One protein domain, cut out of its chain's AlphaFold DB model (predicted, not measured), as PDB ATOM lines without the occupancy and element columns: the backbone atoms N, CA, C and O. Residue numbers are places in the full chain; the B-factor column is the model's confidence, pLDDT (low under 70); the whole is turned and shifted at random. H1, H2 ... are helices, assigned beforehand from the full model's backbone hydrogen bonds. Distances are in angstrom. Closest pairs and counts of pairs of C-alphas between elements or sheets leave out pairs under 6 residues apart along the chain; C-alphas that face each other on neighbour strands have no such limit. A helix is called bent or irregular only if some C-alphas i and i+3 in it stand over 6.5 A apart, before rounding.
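This is residues 159 to 237 of the 419 residues of an uncharacterized protein of Cellvibrio sp. PSBB006 (UniProt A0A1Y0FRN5). A long helical hairpin: the long helix H1 makes the longest axis, and at residues 203 to 205 the chain folds back into the shorter helix H2, which runs the opposite way. The two helices meet near this turn and spread away from it as a narrow V, and residues 159 to 181 of H1 and 225 to 237 at the end of the printed part stand free. The printed part has 79 residues with two named helices, H1 then H2, and no named strand, and its class is all helix. It is extended, with a radius of gyration of the C-alphas of 19.3 A, and it spans 67 by 24 by 13 A, a rod.

The longest helix, H1, is formed by residues 159 to 202 and is 64.7 A long from first to last C-alpha. It begins with C-alpha 159 at (215.787, 122.397, 145.575) and ends with C-alpha 202 at (204.208, 175.406, 180.833). It is neither bent nor irregular, but only just: C-alphas 198 and 201 are 6.0 A apart. H2 is formed by residues 206 to 236, 44.6 A from first to last C-alpha, and ends with C-alpha 236 at (229.381, 135.940, 170.028).

H1 and H2 touch, with 7 pairs of C-alphas within 8 A, and form a helical hairpin. Their closest C-alphas are those of Ala 200 and Lys 206, 5.9 A apart. H1 touches H2 with residues 193 to 200 alone, and H2 touches H1 with residues 206 to 217 alone. Their lines stand at a shallow tilt of 20 degrees, opposite ways. In H2 every O i to N i+4 pair is within hydrogen-bond range; in H1 38 of 40 are.

The two C-alphas farthest apart are those of Ala 159 and Glu 204, at 67.4 A. Without the stretches that stand free, the body has 43 residues and spans 34 by 18 by 6 A. The printed part has no cut, and the link from H1 to H2 is tight. The mean pLDDT of the printed part is 75.2, and residue 161 and residues 226 to 237 are under 70.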
ATOM      1  N   ALA A 159     216.906 121.496 145.837       72.00
ATOM      2  CA  ALA A 159     215.787 122.397 145.575       72.00
ATOM      3  C   ALA A 159     215.164 122.927 146.880       72.00
ATOM      4  O   ALA A 159     214.860 124.119 146.986       72.00
ATOM      5  N   ASN A 160     215.031 122.074 147.897       70.44
ATOM      6  CA  ASN A 160     214.537 122.469 149.216       70.44
ATOM      7  C   ASN A 160     215.521 123.393 149.948       70.44
ATOM      8  O   ASN A 160     215.105 124.397 150.534       70.44
ATOM      9  N   CYS A 161     216.825 123.120 149.864       67.00
ATOM     10  CA  CYS A 161     217.868 123.994 150.393       67.00
ATOM     11  C   CYS A 161     217.849 125.370 149.718       67.00
ATOM     12  O   CYS A 161     217.883 126.380 150.420       67.00
ATOM     13  N   LYS A 162     217.708 125.432 148.388       78.31
ATOM     14  CA  LYS A 162     217.590 126.698 147.644       78.31
ATOM     15  C   LYS A 162     216.374 127.516 148.081       78.31
ATOM     16  O   LYS A 162     216.527 128.690 148.402       78.31
ATOM     17  N   LYS A 163     215.195 126.893 148.200       79.44
ATOM     18  CA  LYS A 163     213.982 127.564 148.714       79.44
ATOM     19  C   LYS A 163     214.165 128.082 150.139       79.44
ATOM     20  O   LYS A 163     213.673 129.152 150.487       79.44
ATOM     21  N   ARG A 164     214.875 127.330 150.986       70.69
ATOM     22  CA  ARG A 164     215.157 127.748 152.363       70.69
ATOM     23  C   ARG A 164     216.102 128.944 152.409       70.69
ATOM     24  O   ARG A 164     215.868 129.838 153.213       70.69
ATOM     25  N   ILE A 165     217.123 128.968 151.555       73.00
ATOM     26  CA  ILE A 165     218.037 130.108 151.424       73.00
ATOM     27  C   ILE A 165     217.260 131.347 150.975       73.00
ATOM     28  O   ILE A 165     217.334 132.369 151.647       73.00
ATOM     29  N   GLU A 166     216.429 131.231 149.940       81.38
ATOM     30  CA  GLU A 166     215.612 132.347 149.447       81.38
ATOM     31  C   GLU A 166     214.654 132.883 150.529       81.38
ATOM     32  O   GLU A 166     214.503 134.092 150.707       81.38
ATOM     33  N   ASN A 167     214.035 131.995 151.312       74.81
ATOM     34  CA  ASN A 167     213.193 132.404 152.434       74.81
ATOM     35  C   ASN A 167     213.999 133.109 153.531       74.81
ATOM     36  O   ASN A 167     213.534 134.108 154.072       74.81
ATOM     37  N   LEU A 168     215.196 132.617 153.863       76.44
ATOM     38  CA  LEU A 168     216.074 133.260 154.842       76.44
ATOM     39  C   LEU A 168     216.550 134.634 154.363       76.44
ATOM     40  O   LEU A 168     216.645 135.551 155.172       76.44
ATOM     41  N   GLU A 169     216.791 134.804 153.066       73.94
ATOM     42  CA  GLU A 169     217.121 136.099 152.469       73.94
ATOM     43  C   GLU A 169     215.942 137.074 152.537       73.94
ATOM     44  O   GLU A 169     216.135 138.226 152.924       73.94
ATOM     45  N   LYS A 170     214.713 136.610 152.273       80.06
ATOM     46  CA  LYS A 170     213.494 137.415 152.470       80.06
ATOM     47  C   LYS A 170     213.303 137.807 153.932       80.06
ATOM     48  O   LYS A 170     213.002 138.961 154.212       80.06
ATOM     49  N   PHE A 171     213.515 136.879 154.869       72.88
ATOM     50  CA  PHE A 171     213.480 137.205 156.296       72.88
ATOM     51  C   PHE A 171     214.550 138.227 156.648       72.88
ATOM     52  O   PHE A 171     214.249 139.180 157.351       72.88
ATOM     53  N   LYS A 172     215.773 138.077 156.134       75.69
ATOM     54  CA  LYS A 172     216.861 139.030 156.354       75.69
ATOM     55  C   LYS A 172     216.496 140.433 155.862       75.69
ATOM     56  O   LYS A 172     216.732 141.390 156.586       75.69
ATOM     57  N   GLN A 173     215.909 140.550 154.671       79.00
ATOM     58  CA  GLN A 173     215.408 141.830 154.154       79.00
ATOM     59  C   GLN A 173     214.333 142.414 155.073       79.00
ATOM     60  O   GLN A 173     214.465 143.546 155.513       79.00
ATOM     61  N   LEU A 174     213.343 141.608 155.462       76.81
ATOM     62  CA  LEU A 174     212.258 142.045 156.341       76.81
ATOM     63  C   LEU A 174     212.761 142.445 157.739       76.81
ATOM     64  O   LEU A 174     212.238 143.374 158.341       76.81
ATOM     65  N   PHE A 175     213.803 141.779 158.245       78.06
ATOM     66  CA  PHE A 175     214.482 142.164 159.480       78.06
ATOM     67  C   PHE A 175     215.192 143.510 159.347       78.06
ATOM     68  O   PHE A 175     215.093 144.311 160.270       78.06
ATOM     69  N   PHE A 176     215.870 143.776 158.228       78.31
ATOM     70  CA  PHE A 176     216.487 145.083 157.997       78.31
ATOM     71  C   PHE A 176     215.448 146.192 157.833       78.31
ATOM     72  O   PHE A 176     215.623 147.256 158.414       78.31
ATOM     73  N   ASP A 177     214.351 145.932 157.121       80.75
ATOM     74  CA  ASP A 177     213.259 146.899 156.975       80.75
ATOM     75  C   ASP A 177     212.621 147.214 158.336       80.75
ATOM     76  O   ASP A 177     212.339 148.369 158.650       80.75
ATOM     77  N   LEU A 178     212.432 146.194 159.180       79.81
ATOM     78  CA  LEU A 178     211.897 146.362 160.532       79.81
ATOM     79  C   LEU A 178     212.893 147.074 161.458       79.81
ATOM     80  O   LEU A 178     212.481 147.877 162.288       79.81
ATOM     81  N   GLU A 179     214.194 146.822 161.305       80.62
ATOM     82  CA  GLU A 179     215.253 147.535 162.027       80.62
ATOM     83  C   GLU A 179     215.298 149.013 161.627       80.62
ATOM     84  O   GLU A 179     215.392 149.876 162.498       80.62
ATOM     85  N   GLN A 180     215.159 149.313 160.335       81.75
ATOM     86  CA  GLN A 180     215.071 150.683 159.847       81.75
ATOM     87  C   GLN A 180     213.824 151.386 160.400       81.75
ATOM     88  O   GLN A 180     213.938 152.464 160.976       81.75
ATOM     89  N   GLN A 181     212.647 150.755 160.311       77.75
ATOM     90  CA  GLN A 181     211.412 151.308 160.881       77.75
ATOM     91  C   GLN A 181     211.509 151.505 162.397       77.75
ATOM     92  O   GLN A 181     210.951 152.458 162.937       77.75
ATOM     93  N   TRP A 182     212.223 150.621 163.097       83.00
ATOM     94  CA  TRP A 182     212.469 150.753 164.527       83.00
ATOM     95  C   TRP A 182     213.390 151.935 164.851       83.00
ATOM     96  O   TRP A 182     213.096 152.688 165.777       83.00
ATOM     97  N   GLN A 183     214.464 152.132 164.081       81.69
ATOM     98  CA  GLN A 183     215.349 153.292 164.226       81.69
ATOM     99  C   GLN A 183     214.606 154.603 163.941       81.69
ATOM    100  O   GLN A 183     214.686 155.531 164.740       81.69
ATOM    101  N   GLU A 184     213.809 154.654 162.871       78.12
ATOM    102  CA  GLU A 184     212.965 155.812 162.554       78.12
ATOM    103  C   GLU A 184     211.936 156.077 163.666       78.12
ATOM    104  O   GLU A 184     211.726 157.218 164.076       78.12
ATOM    105  N   ALA A 185     211.297 155.036 164.210       77.25
ATOM    106  CA  ALA A 185     210.374 155.179 165.336       77.25
ATOM    107  C   ALA A 185     211.078 155.679 166.608       77.25
ATOM    108  O   ALA A 185     210.479 156.432 167.376       77.25
ATOM    109  N   GLN A 186     212.336 155.292 166.822       83.00
ATOM    110  CA  GLN A 186     213.154 155.738 167.944       83.00
ATOM    111  C   GLN A 186     213.558 157.209 167.818       83.00
ATOM    112  O   GLN A 186     213.444 157.942 168.798       83.00
ATOM    113  N   GLU A 187     213.987 157.652 166.634       82.25
ATOM    114  CA  GLU A 187     214.267 159.071 166.375       82.25
ATOM    115  C   GLU A 187     213.009 159.917 166.594       82.25
ATOM    116  O   GLU A 187     213.034 160.869 167.371       82.25
ATOM    117  N   ASN A 188     211.871 159.491 166.038       79.88
ATOM    118  CA  ASN A 188     210.593 160.170 166.254       79.88
ATOM    119  C   ASN A 188     210.186 160.195 167.740       79.88
ATOM    120  O   ASN A 188     209.677 161.202 168.226       79.88
ATOM    121  N   ALA A 189     210.398 159.105 168.485       78.88
ATOM    122  CA  ALA A 189     210.116 159.059 169.920       78.88
ATOM    123  C   ALA A 189     211.021 160.009 170.721       78.88
ATOM    124  O   ALA A 189     210.553 160.629 171.677       78.88
ATOM    125  N   GLN A 190     212.286 160.154 170.317       84.12
ATOM    126  CA  GLN A 190     213.215 161.113 170.912       84.12
ATOM    127  C   GLN A 190     212.768 162.556 170.645       84.12
ATOM    128  O   GLN A 190     212.739 163.368 171.570       84.12
ATOM    129  N   ASP A 191     212.344 162.845 169.414       80.44
ATOM    130  CA  ASP A 191     211.820 164.152 169.023       80.44
ATOM    131  C   ASP A 191     210.538 164.498 169.792       80.44
ATOM    132  O   ASP A 191     210.399 165.612 170.301       80.44
ATOM    133  N   TYR A 192     209.613 163.542 169.946       79.88
ATOM    134  CA  TYR A 192     208.409 163.734 170.759       79.88
ATOM    135  C   TYR A 192     208.731 163.914 172.243       79.88
ATOM    136  O   TYR A 192     208.104 164.746 172.897       79.88
ATOM    137  N   TYR A 193     209.708 163.180 172.784       85.25
ATOM    138  CA  TYR A 193     210.167 163.376 174.160       85.25
ATOM    139  C   TYR A 193     210.735 164.787 174.351       85.25
ATOM    140  O   TYR A 193     210.406 165.450 175.332       85.25
ATOM    141  N   GLN A 194     211.519 165.283 173.392       83.12
ATOM    142  CA  GLN A 194     212.085 166.625 173.454       83.12
ATOM    143  C   GLN A 194     211.000 167.709 173.363       83.12
ATOM    144  O   GLN A 194     210.971 168.604 174.201       83.12
ATOM    145  N   GLN A 195     210.032 167.561 172.453       80.94
ATOM    146  CA  GLN A 195     208.867 168.452 172.370       80.94
ATOM    147  C   GLN A 195     208.024 168.441 173.657       80.94
ATOM    148  O   GLN A 195     207.574 169.492 174.113       80.94
ATOM    149  N   LEU A 196     207.818 167.270 174.270       81.06
ATOM    150  CA  LEU A 196     207.095 167.144 175.539       81.06
ATOM    151  C   LEU A 196     207.878 167.736 176.716       81.06
ATOM    152  O   LEU A 196     207.268 168.320 177.610       81.06
ATOM    153  N   SER A 197     209.205 167.621 176.705       82.81
ATOM    154  CA  SER A 197     210.092 168.240 177.693       82.81
ATOM    155  C   SER A 197     210.073 169.770 177.581       82.81
ATOM    156  O   SER A 197     209.936 170.459 178.590       82.81
ATOM    157  N   ASP A 198     210.072 170.310 176.360       81.25
ATOM    158  CA  ASP A 198     209.941 171.750 176.113       81.25
ATOM    159  C   ASP A 198     208.552 172.272 176.536       81.25
ATOM    160  O   ASP A 198     208.422 173.340 177.138       81.25
ATOM    161  N   MET A 199     207.488 171.494 176.297       77.31
ATOM    162  CA  MET A 199     206.132 171.825 176.756       77.31
ATOM    163  C   MET A 199     205.956 171.690 178.276       77.31
ATOM    164  O   MET A 199     205.102 172.378 178.849       77.31
ATOM    165  N   ALA A 200     206.766 170.862 178.945       77.31
ATOM    166  CA  ALA A 200     206.733 170.671 180.397       77.31
ATOM    167  C   ALA A 200     207.015 171.966 181.176       77.31
ATOM    168  O   ALA A 200     206.627 172.081 182.337       77.31
ATOM    169  N   GLU A 201     207.651 172.963 180.552       73.50
ATOM    170  CA  GLU A 201     207.878 174.275 181.168       73.50
ATOM    171  C   GLU A 201     206.590 175.060 181.438       73.50
ATOM    172  O   GLU A 201     206.585 175.942 182.295       73.50
ATOM    173  N   SER A 202     205.504 174.723 180.738       74.62
ATOM    174  CA  SER A 202     204.208 175.406 180.833       74.62
ATOM    175  C   SER A 202     203.205 174.744 181.790       74.62
ATOM    176  O   SER A 202     202.106 175.265 181.972       74.62
ATOM    177  N   VAL A 203     203.559 173.609 182.403       79.69
ATOM    178  CA  VAL A 203     202.657 172.798 183.241       79.69
ATOM    179  C   VAL A 203     202.821 173.153 184.726       79.69
ATOM    180  O   VAL A 203     203.944 173.251 185.220       79.69
ATOM    181  N   GLU A 204     201.708 173.319 185.455       75.81
ATOM    182  CA  GLU A 204     201.690 173.738 186.875       75.81
ATOM    183  C   GLU A 204     202.478 172.791 187.805       75.81
ATOM    184  O   GLU A 204     203.172 173.261 188.703       75.81
ATOM    185  N   ASP A 205     202.467 171.480 187.535       77.19
ATOM    186  CA  ASP A 205     203.229 170.456 188.272       77.19
ATOM    187  C   ASP A 205     204.461 169.959 187.486       77.19
ATOM    188  O   ASP A 205     204.653 168.758 187.258       77.19
ATOM    189  N   LYS A 206     205.329 170.900 187.077       77.88
ATOM    190  CA  LYS A 206     206.550 170.645 186.282       77.88
ATOM    191  C   LYS A 206     207.381 169.474 186.818       77.88
ATOM    192  O   LYS A 206     207.741 168.589 186.054       77.88
ATOM    193  N   ALA A 207     207.641 169.436 188.125       77.06
ATOM    194  CA  ALA A 207     208.538 168.447 188.733       77.06
ATOM    195  C   ALA A 207     208.015 167.000 188.655       77.06
ATOM    196  O   ALA A 207     208.797 166.073 188.449       77.06
ATOM    197  N   TYR A 208     206.703 166.797 188.813       76.94
ATOM    198  CA  TYR A 208     206.097 165.465 188.729       76.94
ATOM    199  C   TYR A 208     206.000 164.991 187.273       76.94
ATOM    200  O   TYR A 208     206.260 163.827 186.975       76.94
ATOM    201  N   PHE A 209     205.676 165.905 186.354       82.31
ATOM    202  CA  PHE A 209     205.593 165.601 184.929       82.31
ATOM    203  C   PHE A 209     206.966 165.259 184.327       82.31
ATOM    204  O   PHE A 209     207.071 164.281 183.587       82.31
ATOM    205  N   THR A 210     208.027 165.988 184.696       81.25
ATOM    206  CA  THR A 210     209.398 165.673 184.260       81.25
ATOM    207  C   THR A 210     209.895 164.341 184.823       81.25
ATOM    208  O   THR A 210     210.467 163.559 184.075       81.25
ATOM    209  N   ASP A 211     209.609 164.018 186.093       80.75
ATOM    210  CA  ASP A 211     209.973 162.712 186.679       80.75
ATOM    211  C   ASP A 211     209.254 161.546 185.972       80.75
ATOM    212  O   ASP A 211     209.847 160.500 185.707       80.75
ATOM    213  N   LEU A 212     207.981 161.721 185.598       77.75
ATOM    214  CA  LEU A 212     207.236 160.699 184.857       77.75
ATOM    215  C   LEU A 212     207.766 160.517 183.422       77.75
ATOM    216  O   LEU A 212     207.874 159.382 182.953       77.75
ATOM    217  N   LEU A 213     208.121 161.616 182.747       85.19
ATOM    218  CA  LEU A 213     208.748 161.600 181.423       85.19
ATOM    219  C   LEU A 213     210.118 160.916 181.451       85.19
ATOM    220  O   LEU A 213     210.385 160.062 180.606       85.19
ATOM    221  N   ASP A 214     210.951 161.223 182.442       79.62
ATOM    222  CA  ASP A 214     212.272 160.609 182.602       79.62
ATOM    223  C   ASP A 214     212.161 159.106 182.871       79.62
ATOM    224  O   ASP A 214     212.884 158.304 182.277       79.62
ATOM    225  N   ARG A 215     211.202 158.682 183.702       76.06
ATOM    226  CA  ARG A 215     210.924 157.253 183.920       76.06
ATOM    227  C   ARG A 215     210.457 156.554 182.648       76.06
ATOM    228  O   ARG A 215     210.894 155.436 182.390       76.06
ATOM    229  N   TYR A 216     209.599 157.191 181.854       78.75
ATOM    230  CA  TYR A 216     209.163 156.644 180.570       78.75
ATOM    231  C   TYR A 216     210.337 156.501 179.590       78.75
ATOM    232  O   TYR A 216     210.503 155.441 178.983       78.75
ATOM    233  N   HIS A 217     211.189 157.524 179.493       83.19
ATOM    234  CA  HIS A 217     212.379 157.505 178.648       83.19
ATOM    235  C   HIS A 217     213.367 156.403 179.066       83.19
ATOM    236  O   HIS A 217     213.850 155.656 178.216       83.19
ATOM    237  N   ASN A 218     213.583 156.221 180.372       77.44
ATOM    238  CA  ASN A 218     214.434 155.156 180.906       77.44
ATOM    239  C   ASN A 218     213.883 153.755 180.587       77.44
ATOM    240  O   ASN A 218     214.627 152.906 180.107       77.44
ATOM    241  N   VAL A 219     212.574 153.520 180.760       75.44
ATOM    242  CA  VAL A 219     211.942 152.231 180.409       75.44
ATOM    243  C   VAL A 219     212.051 151.946 178.908       75.44
ATOM    244  O   VAL A 219     212.303 150.810 178.506       75.44
ATOM    245  N   TYR A 220     211.896 152.970 178.068       79.62
ATOM    246  CA  TYR A 220     212.063 152.837 176.622       79.62
ATOM    247  C   TYR A 220     213.518 152.506 176.240       79.62
ATOM    248  O   TYR A 220     213.763 151.618 175.417       79.62
ATOM    249  N   HIS A 221     214.492 153.156 176.884       79.25
ATOM    250  CA  HIS A 221     215.914 152.902 176.662       79.25
ATOM    251  C   HIS A 221     216.352 151.507 177.146       79.25
ATOM    252  O   HIS A 221     217.126 150.835 176.461       79.25
ATOM    253  N   ASP A 222     215.801 151.024 178.262       70.69
ATOM    254  CA  ASP A 222     216.062 149.679 178.792       70.69
ATOM    255  C   ASP A 222     215.547 148.576 177.853       70.69
ATOM    256  O   ASP A 222     216.247 147.591 177.598       70.69
ATOM    257  N   VAL A 223     214.353 148.748 177.270       74.19
ATOM    258  CA  VAL A 223     213.812 147.819 176.257       74.19
ATOM    259  C   VAL A 223     214.718 147.773 175.021       74.19
ATOM    260  O   VAL A 223     215.000 146.693 174.490       74.19
ATOM    261  N   HIS A 224     215.235 148.928 174.600       76.69
ATOM    262  CA  HIS A 224     216.175 149.035 173.488       76.69
ATOM    263  C   HIS A 224     217.521 148.345 173.793       76.69
ATOM    264  O   HIS A 224     218.014 147.552 172.983       76.69
ATOM    265  N   GLN A 225     218.093 148.562 174.984       72.12
ATOM    266  CA  GLN A 225     219.299 147.852 175.423       72.12
ATOM    267  C   GLN A 225     219.084 146.338 175.525       72.12
ATOM    268  O   GLN A 225     219.977 145.569 175.152       72.12
ATOM    269  N   GLY A 226     217.909 145.889 175.973       68.75
ATOM    270  CA  GLY A 226     217.541 144.473 176.009       68.75
ATOM    271  C   GLY A 226     217.590 143.821 174.622       68.75
ATOM    272  O   GLY A 226     218.180 142.748 174.465       68.75
ATOM    273  N   MET A 227     217.068 144.500 173.594       68.56
ATOM    274  CA  MET A 227     217.150 144.034 172.201       68.56
ATOM    275  C   MET A 227     218.594 143.988 171.675       68.56
ATOM    276  O   MET A 227     219.003 142.988 171.077       68.56
ATOM    277  N   LEU A 228     219.399 145.024 171.932       68.25
ATOM    278  CA  LEU A 228     220.807 145.068 171.508       68.25
ATOM    279  C   LEU A 228     221.675 144.013 172.216       68.25
ATOM    280  O   LEU A 228     222.572 143.423 171.607       68.25
ATOM    281  N   THR A 229     221.397 143.730 173.487       63.53
ATOM    282  CA  THR A 229     222.123 142.718 174.270       63.53
ATOM    283  C   THR A 229     221.790 141.305 173.791       63.53
ATOM    284  O   THR A 229     222.692 140.468 173.677       63.53
ATOM    285  N   GLY A 230     220.529 141.055 173.414       58.78
ATOM    286  CA  GLY A 230     220.112 139.825 172.730       58.78
ATOM    287  C   GLY A 230     220.869 139.595 171.414       58.78
ATOM    288  O   GLY A 230     221.298 138.480 171.124       58.78
ATOM    289  N   ARG A 231     221.144 140.661 170.651       60.22
ATOM    290  CA  ARG A 231     221.943 140.596 169.413       60.22
ATOM    291  C   ARG A 231     223.405 140.222 169.670       60.22
ATOM    292  O   ARG A 231     223.932 139.329 169.010       60.22
ATOM    293  N   GLN A 232     224.057 140.851 170.647       55.94
ATOM    294  CA  GLN A 232     225.469 140.571 170.950       55.94
ATOM    295  C   GLN A 232     225.698 139.158 171.507       55.94
ATOM    296  O   GLN A 232     226.762 138.573 171.292       55.94
ATOM    297  N   THR A 233     224.711 138.596 172.207       54.12
ATOM    298  CA  THR A 233     224.755 137.201 172.673       54.12
ATOM    299  C   THR A 233     224.555 136.201 171.533       54.12
ATOM    300  O   THR A 233     225.224 135.167 171.533       54.12
ATOM    301  N   LEU A 234     223.733 136.525 170.525       50.78
ATOM    302  CA  LEU A 234     223.607 135.723 169.301       50.78
ATOM    303  C   LEU A 234     224.879 135.741 168.434       50.78
ATOM    304  O   LEU A 234     225.241 134.717 167.858       50.78
ATOM    305  N   GLU A 235     225.564 136.880 168.339       52.69
ATOM    306  CA  GLU A 235     226.718 137.052 167.446       52.69
ATOM    307  C   GLU A 235     228.014 136.451 168.021       52.69
ATOM    308  O   GLU A 235     228.826 135.884 167.290       52.69
ATOM    309  N   LYS A 236     228.196 136.499 169.348       52.97
ATOM    310  CA  LYS A 236     229.381 135.940 170.028       52.97
ATOM    311  C   LYS A 236     229.325 134.426 170.236       52.97
ATOM    312  O   LYS A 236     230.349 133.837 170.578       52.97
ATOM    313  N   ASN A 237     228.166 133.792 170.054       44.78
ATOM    314  CA  ASN A 237     227.986 132.372 170.351       44.78
ATOM    315  C   ASN A 237     227.168 131.653 169.255       44.78
ATOM    316  O   ASN A 237     225.990 131.336 169.455       44.78
TER     317      ASN A 237